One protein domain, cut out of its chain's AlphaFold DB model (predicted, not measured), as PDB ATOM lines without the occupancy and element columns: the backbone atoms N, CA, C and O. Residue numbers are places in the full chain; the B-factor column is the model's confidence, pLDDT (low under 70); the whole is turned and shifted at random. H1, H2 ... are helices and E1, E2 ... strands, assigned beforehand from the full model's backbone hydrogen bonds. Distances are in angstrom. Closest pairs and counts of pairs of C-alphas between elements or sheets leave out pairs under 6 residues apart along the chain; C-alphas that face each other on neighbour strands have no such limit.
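What this domain is: This is residues 12 to 133 of the 548 residues of the protein "Helix-turn-helix domain-containing protein" of Paenibacillus whitsoniae (UniProt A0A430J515). Two antiparallel sheets lie face to face as a sandwich, and from one end of it the far part of the long strand E8 runs on with E9 as a hairpin arm, which makes much of the length. One layer holds E1, E8, E3, E6 and E10, the other E2, E7, E4 and E5 in that order; the small helix H1 is beside the root of the arm. The printed part has 122 residues with one named helix and ten named strands, H1 first and then E1 to E10, and the class is mostly strand. It is only just loose, close to compact, with a radius of gyration of the C-alphas of 16.6 A, and spans 59 by 29 by 23 A.

Where its parts are: Find C-alpha 12 at (-34.826, -41.235, -51.281), where H1, residues 12 to 16, begins. E1, residues 18 to 28, covers 28.1 A and bends by 57 degrees at residue 23. Then come E2, residues 40 to 43; E3, 47 to 52, 16.3 A; E4, 57 to 61; E5, 64 to 68; E6, 72 to 76; and E7, 81 to 86, 16.6 A. E8, residues 94 to 106, is the longest strand at 37.7 A; follow it from (-5.974, -44.204, -51.248) to (-40.160, -44.590, -35.290). E9, residues 113 to 117, and E10, residues 127 to 129, follow, E10 ending at (-15.752, -40.911, -60.820).

How they stand to each other: Start at E8 in the branched, strongly twisted sheet: E1 lies on one side of it, E3 and E9 on the other side, beside residues 94 to 99 and 102 to 106. Look for N 21 and O 100 at 2.8 A between E1 and E8, N 49 and O 97 at 2.9 A between E3 and E8, and N 103 and O 116 at 2.7 A in the hairpin E8 and E9. E6 lies on one side of E3 and E8 on the other side, with N 50 and O 74 at 2.8 A between E3 and E6; the edge strand E10 is the antiparallel neighbour of E6, with N 73 and O 128 at 2.9 A. In the other sheet, N 42 and O 82 are 2.8 A apart between E2 and E7, N 58 and O 85 2.8 A between E7 and E4, and N 66 and O 59 2.7 A in the hairpin E4 and E5. The facing parts of the two sheets are 10.3 A centre to centre. The nested antiparallel pairs E1 with E8, E2 with E7, E3 with E6 and E4 with E5 form a jelly roll, one long hairpin wound over both sheets. H1 only grazes the branched sheet, with residues 14 to 16; its one O i to N i+4 pair is within hydrogen-bond range.

The domain as a whole: The C-alphas farthest apart, those of Glu 89 and Ala 109, are 59.6 A apart. The printed part has no cut, and its long link is E1 to E2, with 11 residues. Mean pLDDT of the printed part is 79.9; look for values under 70 at 29 residues, among them 12 to 16, 34 to 40 and 105 to 115.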
ATOM      1  N   GLU A  12     -34.973 -42.548 -51.920       55.47
ATOM      2  CA  GLU A  12     -34.826 -41.235 -51.281       55.47
ATOM      3  C   GLU A  12     -35.348 -41.208 -49.833       55.47
ATOM      4  O   GLU A  12     -34.677 -40.675 -48.946       55.47
ATOM      5  N   GLU A  13     -36.503 -41.824 -49.560       58.91
ATOM      6  CA  GLU A  13     -37.056 -41.954 -48.201       58.91
ATOM      7  C   GLU A  13     -36.162 -42.833 -47.316       58.91
ATOM      8  O   GLU A  13     -35.964 -42.542 -46.132       58.91
ATOM      9  N   LEU A  14     -35.566 -43.878 -47.900       61.56
ATOM     10  CA  LEU A  14     -34.618 -44.753 -47.217       61.56
ATOM     11  C   LEU A  14     -33.355 -43.985 -46.786       61.56
ATOM     12  O   LEU A  14     -32.928 -44.090 -45.634       61.56
ATOM     13  N   LEU A  15     -32.773 -43.186 -47.686       66.12
ATOM     14  CA  LEU A  15     -31.582 -42.377 -47.405       66.12
ATOM     15  C   LEU A  15     -31.846 -41.292 -46.354       66.12
ATOM     16  O   LEU A  15     -31.019 -41.093 -45.466       66.12
ATOM     17  N   ALA A  16     -33.004 -40.629 -46.406       68.00
ATOM     18  CA  ALA A  16     -33.364 -39.571 -45.460       68.00
ATOM     19  C   ALA A  16     -33.479 -40.067 -44.003       68.00
ATOM     20  O   ALA A  16     -33.242 -39.304 -43.066       68.00
ATOM     21  N   ALA A  17     -33.809 -41.346 -43.804       71.56
ATOM     22  CA  ALA A  17     -33.915 -41.985 -42.490       71.56
ATOM     23  C   ALA A  17     -32.631 -42.718 -42.047       71.56
ATOM     24  O   ALA A  17     -32.650 -43.440 -41.042       71.56
ATOM     25  N   THR A  18     -31.532 -42.568 -42.796       80.94
ATOM     26  CA  THR A  18     -30.269 -43.274 -42.562       80.94
ATOM     27  C   THR A  18     -29.245 -42.402 -41.836       80.94
ATOM     28  O   THR A  18     -28.952 -41.279 -42.236       80.94
ATOM     29  N   TRP A  19     -28.646 -42.956 -40.785       85.69
ATOM     30  CA  TRP A  19     -27.503 -42.401 -40.071       85.69
ATOM     31  C   TRP A  19     -26.240 -43.197 -40.361       85.69
ATOM     32  O   TRP A  19     -26.205 -44.422 -40.227       85.69
ATOM     33  N   PHE A  20     -25.183 -42.468 -40.702       89.19
ATOM     34  CA  PHE A  20     -23.849 -42.995 -40.929       89.19
ATOM     35  C   PHE A  20     -22.942 -42.636 -39.758       89.19
ATOM     36  O   PHE A  20     -22.903 -41.485 -39.315       89.19
ATOM     37  N   LYS A  21     -22.195 -43.622 -39.267       91.12
ATOM     38  CA  LYS A  21     -21.215 -43.442 -38.199       91.12
ATOM     39  C   LYS A  21     -19.840 -43.849 -38.693       91.12
ATOM     40  O   LYS A  21     -19.604 -45.030 -38.931       91.12
ATOM     41  N   LEU A  22     -18.941 -42.878 -38.813       94.25
ATOM     42  CA  LEU A  22     -17.538 -43.124 -39.128       94.25
ATOM     43  C   LEU A  22     -16.866 -43.836 -37.945       94.25
ATOM     44  O   LEU A  22     -16.924 -43.346 -36.815       94.25
ATOM     45  N   THR A  23     -16.256 -44.988 -38.200       93.19
ATOM     46  CA  THR A  23     -15.624 -45.829 -37.174       93.19
ATOM     47  C   THR A  23     -14.110 -45.805 -37.257       93.19
ATOM     48  O   THR A  23     -13.462 -45.836 -36.215       93.19
ATOM     49  N   ASP A  24     -13.552 -45.715 -38.464       94.38
ATOM     50  CA  ASP A  24     -12.109 -45.708 -38.690       94.38
ATOM     51  C   ASP A  24     -11.736 -45.021 -40.017       94.38
ATOM     52  O   ASP A  24     -12.557 -44.950 -40.936       94.38
ATOM     53  N   VAL A  25     -10.522 -44.465 -40.098       95.75
ATOM     54  CA  VAL A  25     -10.002 -43.812 -41.307       95.75
ATOM     55  C   VAL A  25      -8.519 -44.106 -41.483       95.75
ATOM     56  O   VAL A  25      -7.692 -43.696 -40.667       95.75
ATOM     57  N   GLU A  26      -8.182 -44.701 -42.620       94.19
ATOM     58  CA  GLU A  26      -6.812 -45.029 -43.007       94.19
ATOM     59  C   GLU A  26      -6.418 -44.311 -44.300       94.19
ATOM     60  O   GLU A  26      -7.245 -44.036 -45.174       94.19
ATOM     61  N   HIS A  27      -5.125 -44.028 -44.429       94.69
ATOM     62  CA  HIS A  27      -4.504 -43.574 -45.667       94.69
ATOM     63  C   HIS A  27      -3.425 -44.589 -46.031       94.69
ATOM     64  O   HIS A  27      -2.427 -44.689 -45.325       94.69
ATOM     65  N   ILE A  28      -3.664 -45.362 -47.088       90.94
ATOM     66  CA  ILE A  28      -2.764 -46.428 -47.536       90.94
ATOM     67  C   ILE A  28      -1.986 -45.925 -48.739       90.94
ATOM     68  O   ILE A  28      -2.577 -45.569 -49.763       90.94
ATOM     69  N   VAL A  29      -0.662 -45.933 -48.634       88.88
ATOM     70  CA  VAL A  29       0.250 -45.657 -49.746       88.88
ATOM     71  C   VAL A  29       1.061 -46.910 -50.087       88.88
ATOM     72  O   VAL A  29       1.019 -47.910 -49.377       88.88
ATOM     73  N   TYR A  30       1.819 -46.878 -51.186       83.06
ATOM     74  CA  TYR A  30       2.541 -48.061 -51.669       83.06
ATOM     75  C   TYR A  30       3.448 -48.723 -50.616       83.06
ATOM     76  O   TYR A  30       3.480 -49.947 -50.516       83.06
ATOM     77  N   ARG A  31       4.161 -47.928 -49.802       79.31
ATOM     78  CA  ARG A  31       5.094 -48.445 -48.781       79.31
ATOM     79  C   ARG A  31       4.417 -49.236 -47.657       79.31
ATOM     80  O   ARG A  31       5.115 -49.916 -46.915       79.31
ATOM     81  N   ASP A  32       3.096 -49.130 -47.541       78.06
ATOM     82  CA  ASP A  32       2.309 -49.818 -46.520       78.06
ATOM     83  C   ASP A  32       1.846 -51.215 -46.995       78.06
ATOM     84  O   ASP A  32       1.302 -51.979 -46.204       78.06
ATOM     85  N   LEU A  33       2.063 -51.575 -48.273       77.62
ATOM     86  CA  LEU A  33       1.645 -52.862 -48.851       77.62
ATOM     87  C   LEU A  33       2.616 -54.008 -48.496       77.62
ATOM     88  O   LEU A  33       3.838 -53.853 -48.536       77.62
ATOM     89  N   ASN A  34       2.074 -55.198 -48.209       68.69
ATOM     90  CA  ASN A  34       2.847 -56.373 -47.788       68.69
ATOM     91  C   ASN A  34       3.608 -57.069 -48.949       68.69
ATOM     92  O   ASN A  34       3.104 -57.242 -50.059       68.69
ATOM     93  N   TRP A  35       4.833 -57.539 -48.672       46.66
ATOM     94  CA  TRP A  35       5.657 -58.372 -49.571       46.66
ATOM     95  C   TRP A  35       5.316 -59.871 -49.398       46.66
ATOM     96  O   TRP A  35       5.137 -60.280 -48.250       46.66
ATOM     97  N   PRO A  36       5.259 -60.734 -50.445       47.28
ATOM     98  CA  PRO A  36       5.768 -60.586 -51.809       47.28
ATOM     99  C   PRO A  36       4.646 -60.537 -52.860       47.28
ATOM    100  O   PRO A  36       4.334 -61.554 -53.470       47.28
ATOM    101  N   ALA A  37       4.033 -59.372 -53.064       51.12
ATOM    102  CA  ALA A  37       3.429 -58.923 -54.328       51.12
ATOM    103  C   ALA A  37       2.533 -57.730 -54.012       51.12
ATOM    104  O   ALA A  37       1.398 -57.998 -53.677       51.12
ATOM    105  N   GLU A  38       3.024 -56.486 -54.119       56.06
ATOM    106  CA  GLU A  38       2.313 -55.212 -54.418       56.06
ATOM    107  C   GLU A  38       0.777 -55.144 -54.179       56.06
ATOM    108  O   GLU A  38       0.026 -54.614 -55.011       56.06
ATOM    109  N   ARG A  39       0.275 -55.771 -53.116       59.12
ATOM    110  CA  ARG A  39      -1.133 -56.108 -52.909       59.12
ATOM    111  C   ARG A  39      -1.364 -56.259 -51.420       59.12
ATOM    112  O   ARG A  39      -0.611 -56.957 -50.745       59.12
ATOM    113  N   ASP A  40      -2.428 -55.643 -50.938       65.88
ATOM    114  CA  ASP A  40      -2.917 -55.875 -49.585       65.88
ATOM    115  C   ASP A  40      -4.362 -56.365 -49.626       65.88
ATOM    116  O   ASP A  40      -5.137 -55.995 -50.517       65.88
ATOM    117  N   PHE A  41      -4.696 -57.244 -48.686       76.44
ATOM    118  CA  PHE A  41      -6.016 -57.848 -48.570       76.44
ATOM    119  C   PHE A  41      -6.761 -57.196 -47.417       76.44
ATOM    120  O   PHE A  41      -6.474 -57.440 -46.249       76.44
ATOM    121  N   ILE A  42      -7.760 -56.390 -47.757       82.25
ATOM    122  CA  ILE A  42      -8.526 -55.617 -46.790       82.25
ATOM    123  C   ILE A  42      -9.872 -56.304 -46.609       82.25
ATOM    124  O   ILE A  42     -10.691 -56.377 -47.528       82.25
ATOM    125  N   THR A  43     -10.098 -56.840 -45.414       81.81
ATOM    126  CA  THR A  43     -11.396 -57.391 -45.026       81.81
ATOM    127  C   THR A  43     -12.330 -56.256 -44.625       81.81
ATOM    128  O   THR A  43     -12.038 -55.520 -43.683       81.81
ATOM    129  N   ALA A  44     -13.464 -56.125 -45.311       80.56
ATOM    130  CA  ALA A  44     -14.512 -55.187 -44.938       80.56
ATOM    131  C   ALA A  44     -15.334 -55.759 -43.772       80.56
ATOM    132  O   ALA A  44     -16.275 -56.517 -43.976       80.56
ATOM    133  N   ASP A  45     -14.967 -55.436 -42.536       84.00
ATOM    134  CA  ASP A  45     -15.745 -55.735 -41.323       84.00
ATOM    135  C   ASP A  45     -16.991 -54.835 -41.181       84.00
ATOM    136  O   ASP A  45     -17.987 -55.194 -40.552       84.00
ATOM    137  N   SER A  46     -16.937 -53.674 -41.827       89.31
ATOM    138  CA  SER A  46     -17.953 -52.631 -41.917       89.31
ATOM    139  C   SER A  46     -18.046 -52.120 -43.364       89.31
ATOM    140  O   SER A  46     -17.392 -52.665 -44.259       89.31
ATOM    141  N   TYR A  47     -18.887 -51.117 -43.641       92.06
ATOM    142  CA  TYR A  47     -18.857 -50.489 -44.963       92.06
ATOM    143  C   TYR A  47     -17.548 -49.716 -45.123       92.06
ATOM    144  O   TYR A  47     -17.107 -49.045 -44.191       92.06
ATOM    145  N   ILE A  48     -16.951 -49.784 -46.310       93.81
ATOM    146  CA  ILE A  48     -15.738 -49.031 -46.642       93.81
ATOM    147  C   ILE A  48     -16.055 -48.100 -47.800       93.81
ATOM    148  O   ILE A  48     -16.410 -48.572 -48.879       93.81
ATOM    149  N   LEU A  49     -15.886 -46.796 -47.596       95.38
ATOM    150  CA  LEU A  49     -15.793 -45.826 -48.679       95.38
ATOM    151  C   LEU A  49     -14.314 -45.610 -49.014       95.38
ATOM    152  O   LEU A  49     -13.566 -45.035 -48.223       95.38
ATOM    153  N   LEU A  50     -13.906 -46.074 -50.192       95.88
ATOM    154  CA  LEU A  50     -12.582 -45.839 -50.754       95.88
ATOM    155  C   LEU A  50     -12.615 -44.580 -51.617       95.88
ATOM    156  O   LEU A  50     -13.480 -44.464 -52.482       95.88
ATOM    157  N   VAL A  51     -11.651 -43.676 -51.426       96.88
ATOM    158  CA  VAL A  51     -11.404 -42.521 -52.305       96.88
ATOM    159  C   VAL A  51      -9.948 -42.536 -52.758       96.88
ATOM    160  O   VAL A  51      -9.032 -42.480 -51.938       96.88
ATOM    161  N   SER A  52      -9.715 -42.612 -54.066       95.56
ATOM    162  CA  SER A  52      -8.366 -42.695 -54.631       95.56
ATOM    163  C   SER A  52      -7.769 -41.317 -54.939       95.56
ATOM    164  O   SER A  52      -8.415 -40.494 -55.587       95.56
ATOM    165  N   ASP A  53      -6.526 -41.077 -54.508       95.19
ATOM    166  CA  ASP A  53      -5.657 -39.974 -54.976       95.19
ATOM    167  C   ASP A  53      -4.497 -40.501 -55.851       95.19
ATOM    168  O   ASP A  53      -3.705 -39.738 -56.408       95.19
ATOM    169  N   ALA A  54      -4.401 -41.823 -56.004       89.81
ATOM    170  CA  ALA A  54      -3.383 -42.477 -56.809       89.81
ATOM    171  C   ALA A  54      -3.530 -42.114 -58.299       89.81
ATOM    172  O   ALA A  54      -4.638 -42.051 -58.826       89.81
ATOM    173  N   GLN A  55      -2.411 -41.883 -58.991       85.88
ATOM    174  CA  GLN A  55      -2.321 -41.628 -60.437       85.88
ATOM    175  C   GLN A  55      -2.826 -42.849 -61.193       85.88
ATOM    176  O   GLN A  55      -3.589 -42.714 -62.149       85.88
ATOM    177  N   GLU A  56      -2.414 -44.021 -60.722       85.44
ATOM    178  CA  GLU A  56      -2.809 -45.302 -61.266       85.44
ATOM    179  C   GLU A  56      -2.792 -46.354 -60.156       85.44
ATOM    180  O   GLU A  56      -1.854 -46.448 -59.363       85.44
ATOM    181  N   GLY A  57      -3.851 -47.151 -60.098       86.75
ATOM    182  CA  GLY A  57      -3.962 -48.268 -59.176       86.75
ATOM    183  C   GLY A  57      -5.042 -49.243 -59.618       86.75
ATOM    184  O   GLY A  57      -5.776 -49.013 -60.583       86.75
ATOM    185  N   ARG A  58      -5.156 -50.346 -58.889       88.38
ATOM    186  CA  ARG A  58      -6.193 -51.354 -59.091       88.38
ATOM    187  C   ARG A  58      -6.852 -51.711 -57.775       88.38
ATOM    188  O   ARG A  58      -6.191 -51.814 -56.748       88.38
ATOM    189  N   LEU A  59      -8.144 -51.963 -57.845       89.69
ATOM    190  CA  LEU A  59      -8.925 -52.559 -56.782       89.69
ATOM    191  C   LEU A  59      -9.605 -53.800 -57.351       89.69
ATOM    192  O   LEU A  59     -10.199 -53.736 -58.423       89.69
ATOM    193  N   ILE A  60      -9.521 -54.931 -56.662       82.75
ATOM    194  CA  ILE A  60     -10.292 -56.125 -57.001       82.75
ATOM    195  C   ILE A  60     -11.236 -56.416 -55.842       82.75
ATOM    196  O   ILE A  60     -10.791 -56.619 -54.716       82.75
ATOM    197  N   VAL A  61     -12.540 -56.445 -56.110       81.50
ATOM    198  CA  VAL A  61     -13.562 -56.758 -55.100       81.50
ATOM    199  C   VAL A  61     -14.374 -57.942 -55.583       81.50
ATOM    200  O   VAL A  61     -14.950 -57.907 -56.668       81.50
ATOM    201  N   SER A  62     -14.393 -59.026 -54.803       74.81
ATOM    202  CA  SER A  62     -15.099 -60.263 -55.180       74.81
ATOM    203  C   SER A  62     -14.732 -60.772 -56.593       74.81
ATOM    204  O   SER A  62     -15.581 -61.288 -57.316       74.81
ATOM    205  N   GLY A  63     -13.467 -60.603 -56.999       69.19
ATOM    206  CA  GLY A  63     -12.950 -61.004 -58.315       69.19
ATOM    207  C   GLY A  63     -13.210 -60.016 -59.460       69.19
ATOM    208  O   GLY A  63     -12.753 -60.261 -60.575       69.19
ATOM    209  N   GLN A  64     -13.902 -58.897 -59.220       72.62
ATOM    210  CA  GLN A  64     -14.115 -57.852 -60.222       72.62
ATOM    211  C   GLN A  64     -13.024 -56.788 -60.155       72.62
ATOM    212  O   GLN A  64     -12.782 -56.211 -59.099       72.62
ATOM    213  N   PHE A  65     -12.393 -56.518 -61.298       80.81
ATOM    214  CA  PHE A  65     -11.360 -55.497 -61.437       80.81
ATOM    215  C   PHE A  65     -11.962 -54.093 -61.578       80.81
ATOM    216  O   PHE A  65     -12.812 -53.852 -62.436       80.81
ATOM    217  N   VAL A  66     -11.454 -53.158 -60.780       83.44
ATOM    218  CA  VAL A  66     -11.815 -51.742 -60.756       83.44
ATOM    219  C   VAL A  66     -10.539 -50.901 -60.910       83.44
ATOM    220  O   VAL A  66      -9.668 -50.946 -60.037       83.44
ATOM    221  N   PRO A  67     -10.391 -50.122 -61.997       85.69
ATOM    222  CA  PRO A  67      -9.256 -49.217 -62.144       85.69
ATOM    223  C   PRO A  67      -9.389 -48.031 -61.182       85.69
ATOM    224  O   PRO A  67     -10.450 -47.410 -61.098       85.69
ATOM    225  N   LEU A  68      -8.300 -47.689 -60.495       89.88
ATOM    226  CA  LEU A  68      -8.225 -46.534 -59.608       89.88
ATOM    227  C   LEU A  68      -7.465 -45.393 -60.287       89.88
ATOM    228  O   LEU A  68      -6.346 -45.565 -60.769       89.88
ATOM    229  N   LYS A  69      -8.104 -44.227 -60.314       91.94
ATOM    230  CA  LYS A  69      -7.556 -42.934 -60.743       91.94
ATOM    231  C   LYS A  69      -7.904 -41.870 -59.699       91.94
ATOM    232  O   LYS A  69      -8.853 -42.099 -58.934       91.94
ATOM    233  N   PRO A  70      -7.268 -40.684 -59.709       93.62
ATOM    234  CA  PRO A  70      -7.608 -39.636 -58.755       93.62
ATOM    235  C   PRO A  70      -9.104 -39.305 -58.823       93.62
ATOM    236  O   PRO A  70      -9.658 -39.169 -59.913       93.62
ATOM    237  N   GLY A  71      -9.762 -39.210 -57.668       92.06
ATOM    238  CA  GLY A  71     -11.203 -38.969 -57.549       92.06
ATOM    239  C   GLY A  71     -12.099 -40.203 -57.715       92.06
ATOM    240  O   GLY A  71     -13.315 -40.070 -57.626       92.06
ATOM    241  N   THR A  72     -11.548 -41.400 -57.934       93.25
ATOM    242  CA  THR A  72     -12.364 -42.628 -57.964       93.25
ATOM    243  C   THR A  72     -12.887 -42.932 -56.564       93.25
ATOM    244  O   THR A  72     -12.084 -43.119 -55.648       93.25
ATOM    245  N   ALA A  73     -14.211 -42.995 -56.411       94.38
ATOM    246  CA  ALA A  73     -14.880 -43.433 -55.193       94.38
ATOM    247  C   ALA A  73     -15.507 -44.822 -55.372       94.38
ATOM    248  O   ALA A  73     -16.025 -45.136 -56.445       94.38
ATOM    249  N   TYR A  74     -15.467 -45.648 -54.328       92.56
ATOM    250  CA  TYR A  74     -16.059 -46.987 -54.327       92.56
ATOM    251  C   TYR A  74     -16.576 -47.344 -52.930       92.56
ATOM    252  O   TYR A  74     -15.852 -47.162 -51.951       92.56
ATOM    253  N   ILE A  75     -17.799 -47.878 -52.835       92.25
ATOM    254  CA  ILE A  75     -18.371 -48.366 -51.571       92.25
ATOM    255  C   ILE A  75     -18.369 -49.899 -51.560       92.25
ATOM    256  O   ILE A  75     -19.006 -50.543 -52.394       92.25
ATOM    257  N   SER A  76     -17.668 -50.483 -50.587       89.62
ATOM    258  CA  SER A  76     -17.681 -51.920 -50.294       89.62
ATOM    259  C   SER A  76     -18.600 -52.231 -49.116       89.62
ATOM    260  O   SER A  76     -18.654 -51.462 -48.155       89.62
ATOM    261  N   LYS A  77     -19.269 -53.389 -49.155       88.50
ATOM    262  CA  LYS A  77     -20.138 -53.862 -48.065       88.50
ATOM    263  C   LYS A  77     -19.389 -54.748 -47.058       88.50
ATOM    264  O   LYS A  77     -18.381 -55.361 -47.431       88.50
ATOM    265  N   PRO A  78     -19.916 -54.891 -45.827       86.50
ATOM    266  CA  PRO A  78     -19.391 -55.844 -44.857       86.50
ATOM    267  C   PRO A  78     -19.337 -57.276 -45.419       86.50
ATOM    268  O   PRO A  78     -20.246 -57.722 -46.123       86.50
ATOM    269  N   GLY A  79     -18.271 -58.005 -45.100       83.38
ATOM    270  CA  GLY A  79     -17.999 -59.372 -45.548       83.38
ATOM    271  C   GLY A  79     -17.296 -59.489 -46.904       83.38
ATOM    272  O   GLY A  79     -17.024 -60.607 -47.340       83.38
ATOM    273  N   GLN A  80     -16.993 -58.379 -47.588       84.56
ATOM    274  CA  GLN A  80     -16.202 -58.406 -48.823       84.56
ATOM    275  C   GLN A  80     -14.695 -58.385 -48.547       84.56
ATOM    276  O   GLN A  80     -14.224 -57.795 -47.577       84.56
ATOM    277  N   LEU A  81     -13.946 -59.021 -49.449       85.00
ATOM    278  CA  LEU A  81     -12.490 -58.956 -49.502       85.00
ATOM    279  C   LEU A  81     -12.084 -58.028 -50.648       85.00
ATOM    280  O   LEU A  81     -12.492 -58.253 -51.793       85.00
ATOM    281  N   LEU A  82     -11.308 -56.997 -50.324       88.06
ATOM    282  CA  LEU A  82     -10.736 -56.055 -51.278       88.06
ATOM    283  C   LEU A  82      -9.254 -56.388 -51.454       88.06
ATOM    284  O   LEU A  82      -8.527 -56.501 -50.472       88.06
ATOM    285  N   GLU A  83      -8.801 -56.508 -52.693       87.75
ATOM    286  CA  GLU A  83      -7.383 -56.585 -53.042       87.75
ATOM    287  C   GLU A  83      -6.977 -55.255 -53.686       87.75
ATOM    288  O   GLU A  83      -7.447 -54.906 -54.773       87.75
ATOM    289  N   LEU A  84      -6.127 -54.494 -53.000       88.12
ATOM    290  CA  LEU A  84      -5.655 -53.184 -53.447       88.12
ATOM    291  C   LEU A  84      -4.244 -53.300 -54.017       88.12
ATOM    292  O   LEU A  84      -3.371 -53.824 -53.341       88.12
ATOM    293  N   GLY A  85      -3.999 -52.763 -55.213       85.12
ATOM    294  CA  GLY A  85      -2.658 -52.615 -55.782       85.12
ATOM    295  C   GLY A  85      -2.363 -51.172 -56.183       85.12
ATOM    296  O   GLY A  85      -3.169 -50.544 -56.873       85.12
ATOM    297  N   LEU A  86      -1.200 -50.664 -55.775       85.06
ATOM    298  CA  LEU A  86      -0.714 -49.306 -56.051       85.06
ATOM    299  C   LEU A  86       0.647 -49.359 -56.753       85.06
ATOM    300  O   LEU A  86       1.330 -50.379 -56.698       85.06
ATOM    301  N   GLN A  87       1.040 -48.262 -57.402       80.75
ATOM    302  CA  GLN A  87       2.336 -48.161 -58.081       80.75
ATOM    303  C   GLN A  87       3.474 -47.770 -57.116       80.75
ATOM    304  O   GLN A  87       3.240 -46.930 -56.243       80.75
ATOM    305  N   PRO A  88       4.709 -48.292 -57.296       71.56
ATOM    306  CA  PRO A  88       5.849 -48.042 -56.404       71.56
ATOM    307  C   PRO A  88       6.232 -46.575 -56.196       71.56
ATOM    308  O   PRO A  88       6.758 -46.211 -55.147       71.56
ATOM    309  N   GLU A  89       5.969 -45.736 -57.195       70.25
ATOM    310  CA  GLU A  89       6.369 -44.325 -57.230       70.25
ATOM    311  C   GLU A  89       5.259 -43.375 -56.745       70.25
ATOM    312  O   GLU A  89       5.441 -42.158 -56.727       70.25
ATOM    313  N   ASP A  90       4.094 -43.905 -56.355       77.31
ATOM    314  CA  ASP A  90       2.933 -43.093 -55.998       77.31
ATOM    315  C   ASP A  90       2.739 -42.947 -54.483       77.31
ATOM    316  O   ASP A  90       2.141 -43.790 -53.809       77.31
ATOM    317  N   GLU A  91       3.193 -41.815 -53.944       82.25
ATOM    318  CA  GLU A  91       3.040 -41.479 -52.523       82.25
ATOM    319  C   GLU A  91       1.637 -40.968 -52.142       82.25
ATOM    320  O   GLU A  91       1.387 -40.676 -50.973       82.25
ATOM    321  N   ARG A  92       0.702 -40.828 -53.095       88.06
ATOM    322  CA  ARG A  92      -0.643 -40.291 -52.807       88.06
ATOM    323  C   ARG A  92      -1.635 -41.340 -52.337       88.06
ATOM    324  O   ARG A  92      -2.466 -41.025 -51.493       88.06
ATOM    325  N   GLY A  93      -1.549 -42.565 -52.851       91.31
ATOM    326  CA  GLY A  93      -2.317 -43.708 -52.352       91.31
ATOM    327  C   GLY A  93      -3.846 -43.552 -52.366       91.31
ATOM    328  O   GLY A  93      -4.435 -42.928 -53.254       91.31
ATOM    329  N   VAL A  94      -4.508 -44.175 -51.389       94.69
ATOM    330  CA  VAL A  94      -5.974 -44.204 -51.248       94.69
ATOM    331  C   VAL A  94      -6.401 -43.959 -49.806       94.69
ATOM    332  O   VAL A  94      -5.724 -44.368 -48.865       94.69
ATOM    333  N   TYR A  95      -7.553 -43.319 -49.630       96.75
ATOM    334  CA  TYR A  95      -8.191 -43.126 -48.332       96.75
ATOM    335  C   TYR A  95      -9.293 -44.163 -48.144       96.75
ATOM    336  O   TYR A  95     -10.135 -44.324 -49.031       96.75
ATOM    337  N   LEU A  96      -9.304 -44.832 -46.994       95.88
ATOM    338  CA  LEU A  96     -10.338 -45.786 -46.604       95.88
ATOM    339  C   LEU A  96     -11.089 -45.248 -45.398       95.88
ATOM    340  O   LEU A  96     -10.510 -45.066 -44.332       95.88
ATOM    341  N   LEU A  97     -12.380 -44.992 -45.571       96.69
ATOM    342  CA  LEU A  97     -13.270 -44.549 -44.509       96.69
ATOM    343  C   LEU A  97     -14.179 -45.724 -44.148       96.69
ATOM    344  O   LEU A  97     -15.046 -46.099 -44.940       96.69
ATOM    345  N   ARG A  98     -13.984 -46.301 -42.963       95.69
ATOM    346  CA  ARG A  98     -14.839 -47.361 -42.419       95.69
ATOM    347  C   ARG A  98     -16.013 -46.746 -41.683       95.69
ATOM    348  O   ARG A  98     -15.830 -45.838 -40.866       95.69
ATOM    349  N   PHE A  99     -17.219 -47.221 -41.963       93.69
ATOM    350  CA  PHE A  99     -18.421 -46.690 -41.342       93.69
ATOM    351  C   PHE A  99     -19.527 -47.732 -41.171       93.69
ATOM    352  O   PHE A  99     -19.607 -48.751 -41.859       93.69
ATOM    353  N   GLN A 100     -20.421 -47.441 -40.234       91.25
ATOM    354  CA  GLN A 100     -21.660 -48.174 -40.011       91.25
ATOM    355  C   GLN A 100     -22.847 -47.357 -40.525       91.25
ATOM    356  O   GLN A 100     -22.820 -46.127 -40.468       91.25
ATOM    357  N   ALA A 101     -23.887 -48.034 -41.008       87.25
ATOM    358  CA  ALA A 101     -25.114 -47.415 -41.502       87.25
ATOM    359  C   ALA A 101     -26.334 -48.003 -40.779       87.25
ATOM    360  O   ALA A 101     -26.529 -49.222 -40.763       87.25
ATOM    361  N   PHE A 102     -27.153 -47.131 -40.193       86.06
ATOM    362  CA  PHE A 102     -28.332 -47.498 -39.415       86.06
ATOM    363  C   PHE A 102     -29.547 -46.701 -39.872       86.06
ATOM    364  O   PHE A 102     -29.451 -45.504 -40.108       86.06
ATOM    365  N   ARG A 103     -30.711 -47.339 -39.923       78.94
ATOM    366  CA  ARG A 103     -31.995 -46.679 -40.134       78.94
ATOM    367  C   ARG A 103     -32.658 -46.387 -38.800       78.94
ATOM    368  O   ARG A 103     -32.726 -47.266 -37.943       78.94
ATOM    369  N   VAL A 104     -33.219 -45.194 -38.660       71.31
ATOM    370  CA  VAL A 104     -34.040 -44.831 -37.502       71.31
ATOM    371  C   VAL A 104     -35.495 -45.205 -37.787       71.31
ATOM    372  O   VAL A 104     -36.143 -44.593 -38.632       71.31
ATOM    373  N   ALA A 105     -36.029 -46.216 -37.099       65.06
ATOM    374  CA  ALA A 105     -37.450 -46.555 -37.162       65.06
ATOM    375  C   ALA A 105     -38.205 -45.895 -35.998       65.06
ATOM    376  O   ALA A 105     -37.877 -46.127 -34.833       65.06
ATOM    377  N   GLN A 106     -39.230 -45.092 -36.304       57.66
ATOM    378  CA  GLN A 106     -40.160 -44.590 -35.290       57.66
ATOM    379  C   GLN A 106     -41.159 -45.693 -34.919       57.66
ATOM    380  O   GLN A 106     -41.953 -46.126 -35.753       57.66
ATOM    381  N   ALA A 107     -41.133 -46.150 -33.666       49.38
ATOM    382  CA  ALA A 107     -42.192 -46.990 -33.120       49.38
ATOM    383  C   ALA A 107     -43.366 -46.097 -32.679       49.38
ATOM    384  O   ALA A 107     -43.182 -45.168 -31.901       49.38
ATOM    385  N   GLN A 108     -44.584 -46.381 -33.149       48.19
ATOM    386  CA  GLN A 108     -45.787 -45.593 -32.830       48.19
ATOM    387  C   GLN A 108     -46.269 -45.709 -31.369       48.19
ATOM    388  O   GLN A 108     -47.278 -45.098 -31.027       48.19
ATOM    389  N   ALA A 109     -45.594 -46.475 -30.505       45.25
ATOM    390  CA  ALA A 109     -46.127 -46.820 -29.183       45.25
ATOM    391  C   ALA A 109     -45.301 -46.350 -27.975       45.25
ATOM    392  O   ALA A 109     -45.854 -46.303 -26.889       45.25
ATOM    393  N   GLU A 110     -44.046 -45.934 -28.123       45.09
ATOM    394  CA  GLU A 110     -43.196 -45.448 -27.025       45.09
ATOM    395  C   GLU A 110     -42.106 -44.554 -27.640       45.09
ATOM    396  O   GLU A 110     -41.726 -44.777 -28.787       45.09
ATOM    397  N   ASN A 111     -41.595 -43.550 -26.916       50.62
ATOM    398  CA  ASN A 111     -40.525 -42.626 -27.351       50.62
ATOM    399  C   ASN A 111     -39.150 -43.319 -27.564       50.62
ATOM    400  O   ASN A 111     -38.104 -42.782 -27.202       50.62
ATOM    401  N   CYS A 112     -39.135 -44.520 -28.133       45.44
ATOM    402  CA  CYS A 112     -37.969 -45.333 -28.428       45.44
ATOM    403  C   CYS A 112     -37.851 -45.496 -29.945       45.44
ATOM    404  O   CYS A 112     -38.608 -46.229 -30.582       45.44
ATOM    405  N   SER A 113     -36.874 -44.817 -30.535       58.62
ATOM    406  CA  SER A 113     -36.440 -45.064 -31.907       58.62
ATOM    407  C   SER A 113     -35.501 -46.271 -31.949       58.62
ATOM    408  O   SER A 113     -34.467 -46.275 -31.280       58.62
ATOM    409  N   ALA A 114     -35.846 -47.290 -32.738       62.44
ATOM    410  CA  ALA A 114     -34.989 -48.455 -32.951       62.44
ATOM    411  C   ALA A 114     -34.014 -48.192 -34.108       62.44
ATOM    412  O   ALA A 114     -34.426 -47.714 -35.167       62.44
ATOM    413  N   LEU A 115     -32.734 -48.526 -33.914       67.62
ATOM    414  CA  LEU A 115     -31.725 -48.518 -34.975       67.62
ATOM    415  C   LEU A 115     -31.727 -49.874 -35.679       67.62
ATOM    416  O   LEU A 115     -31.411 -50.897 -35.072       67.62
ATOM    417  N   LEU A 116     -32.084 -49.886 -36.959       71.56
ATOM    418  CA  LEU A 116     -32.068 -51.084 -37.795       71.56
ATOM    419  C   LEU A 116     -30.845 -51.049 -38.719       71.56
ATOM    420  O   LEU A 116     -30.595 -50.013 -39.329       71.56
ATOM    421  N   PRO A 117     -30.073 -52.137 -38.863       67.94
ATOM    422  CA  PRO A 117     -28.985 -52.178 -39.833       67.94
ATOM    423  C   PRO A 117     -29.527 -52.079 -41.265       67.94
ATOM    424  O   PRO A 117     -30.610 -52.583 -41.569       67.94
ATOM    425  N   ILE A 118     -28.760 -51.447 -42.151       70.62
ATOM    426  CA  ILE A 118     -29.086 -51.356 -43.578       70.62
ATOM    427  C   ILE A 118     -28.282 -52.398 -44.355       70.62
ATOM    428  O   ILE A 118     -27.089 -52.591 -44.116       70.62
ATOM    429  N   HIS A 119     -28.951 -53.069 -45.295       62.94
ATOM    430  CA  HIS A 119     -28.393 -54.195 -46.048       62.94
ATOM    431  C   HIS A 119     -27.922 -53.847 -47.470       62.94
ATOM    432  O   HIS A 119     -27.341 -54.716 -48.115       62.94
ATOM    433  N   ALA A 120     -28.185 -52.628 -47.949       66.50
ATOM    434  CA  ALA A 120     -27.712 -52.127 -49.238       66.50
ATOM    435  C   ALA A 120     -27.600 -50.594 -49.214       66.50
ATOM    436  O   ALA A 120     -28.500 -49.929 -48.694       66.50
ATOM    437  N   LEU A 121     -26.528 -50.042 -49.785       71.50
ATOM    438  CA  LEU A 121     -26.341 -48.599 -49.965       71.50
ATOM    439  C   LEU A 121     -26.304 -48.228 -51.451       71.50
ATOM    440  O   LEU A 121     -25.681 -48.943 -52.238       71.50
ATOM    441  N   PRO A 122     -26.897 -47.097 -51.865       66.00
ATOM    442  CA  PRO A 122     -26.737 -46.643 -53.237       66.00
ATOM    443  C   PRO A 122     -25.268 -46.284 -53.502       66.00
ATOM    444  O   PRO A 122     -24.614 -45.610 -52.704       66.00
ATOM    445  N   GLY A 123     -24.737 -46.798 -54.608       67.12
ATOM    446  CA  GLY A 123     -23.345 -46.631 -55.030       67.12
ATOM    447  C   GLY A 123     -22.439 -47.772 -54.582       67.12
ATOM    448  O   GLY A 123     -21.261 -47.788 -54.943       67.12
ATOM    449  N   GLU A 124     -22.969 -48.743 -53.828       78.31
ATOM    450  CA  GLU A 124     -22.232 -49.952 -53.476       78.31
ATOM    451  C   GLU A 124     -21.870 -50.776 -54.716       78.31
ATOM    452  O   GLU A 124     -22.666 -50.939 -55.640       78.31
ATOM    453  N   GLY A 125     -20.652 -51.318 -54.736       76.06
ATOM    454  CA  GLY A 125     -20.205 -52.201 -55.814       76.06
ATOM    455  C   GLY A 125     -19.839 -51.506 -57.130       76.06
ATOM    456  O   GLY A 125     -19.447 -52.188 -58.076       76.06
ATOM    457  N   GLU A 126     -19.933 -50.176 -57.216       79.25
ATOM    458  CA  GLU A 126     -19.625 -49.418 -58.429       79.25
ATOM    459  C   GLU A 126     -18.462 -48.440 -58.238       79.25
ATOM    460  O   GLU A 126     -18.335 -47.765 -57.221       79.25
ATOM    461  N   ALA A 127     -17.636 -48.305 -59.278       85.44
ATOM    462  CA  ALA A 127     -16.657 -47.229 -59.366       85.44
ATOM    463  C   ALA A 127     -17.337 -45.936 -59.841       85.44
ATOM    464  O   ALA A 127     -17.883 -45.865 -60.956       85.44
ATOM    465  N   ILE A 128     -17.294 -44.912 -58.993       88.19
ATOM    466  CA  ILE A 128     -17.947 -43.625 -59.216       88.19
ATOM    467  C   ILE A 128     -16.862 -42.555 -59.390       88.19
ATOM    468  O   ILE A 128     -16.122 -42.270 -58.447       88.19
ATOM    469  N   PRO A 129     -16.721 -41.971 -60.592       88.44
ATOM    470  CA  PRO A 129     -15.752 -40.911 -60.820       88.44
ATOM    471  C   PRO A 129     -16.264 -39.609 -60.198       88.44
ATOM    472  O   PRO A 129     -17.291 -39.076 -60.618       88.44
ATOM    473  N   LEU A 130     -15.543 -39.087 -59.211       91.31
ATOM    474  CA  LEU A 130     -15.800 -37.781 -58.611       91.31
ATOM    475  C   LEU A 130     -14.767 -36.760 -59.097       91.31
ATOM    476  O   LEU A 130     -13.677 -37.116 -59.548       91.31
ATOM    477  N   ALA A 131     -15.085 -35.469 -58.969       92.06
ATOM    478  CA  ALA A 131     -14.118 -34.405 -59.222       92.06
ATOM    479  C   ALA A 131     -12.924 -34.550 -58.251       92.06
ATOM    480  O   ALA A 131     -13.126 -34.399 -57.040       92.06
ATOM    481  N   PRO A 132     -11.686 -34.802 -58.731       92.44
ATOM    482  CA  PRO A 132     -10.564 -35.148 -57.851       92.44
ATOM    483  C   PRO A 132     -10.271 -34.060 -56.820       92.44
ATOM    484  O   PRO A 132     -10.091 -34.353 -55.643       92.44
ATOM    485  N   ALA A 133     -10.319 -32.792 -57.241       92.06
ATOM    486  CA  ALA A 133     -10.077 -31.649 -56.367       92.06
ATOM    487  C   ALA A 133     -11.081 -31.546 -55.205       92.06
ATOM    488  O   ALA A 133     -10.726 -31.016 -54.160       92.06
TER     489      ALA A 133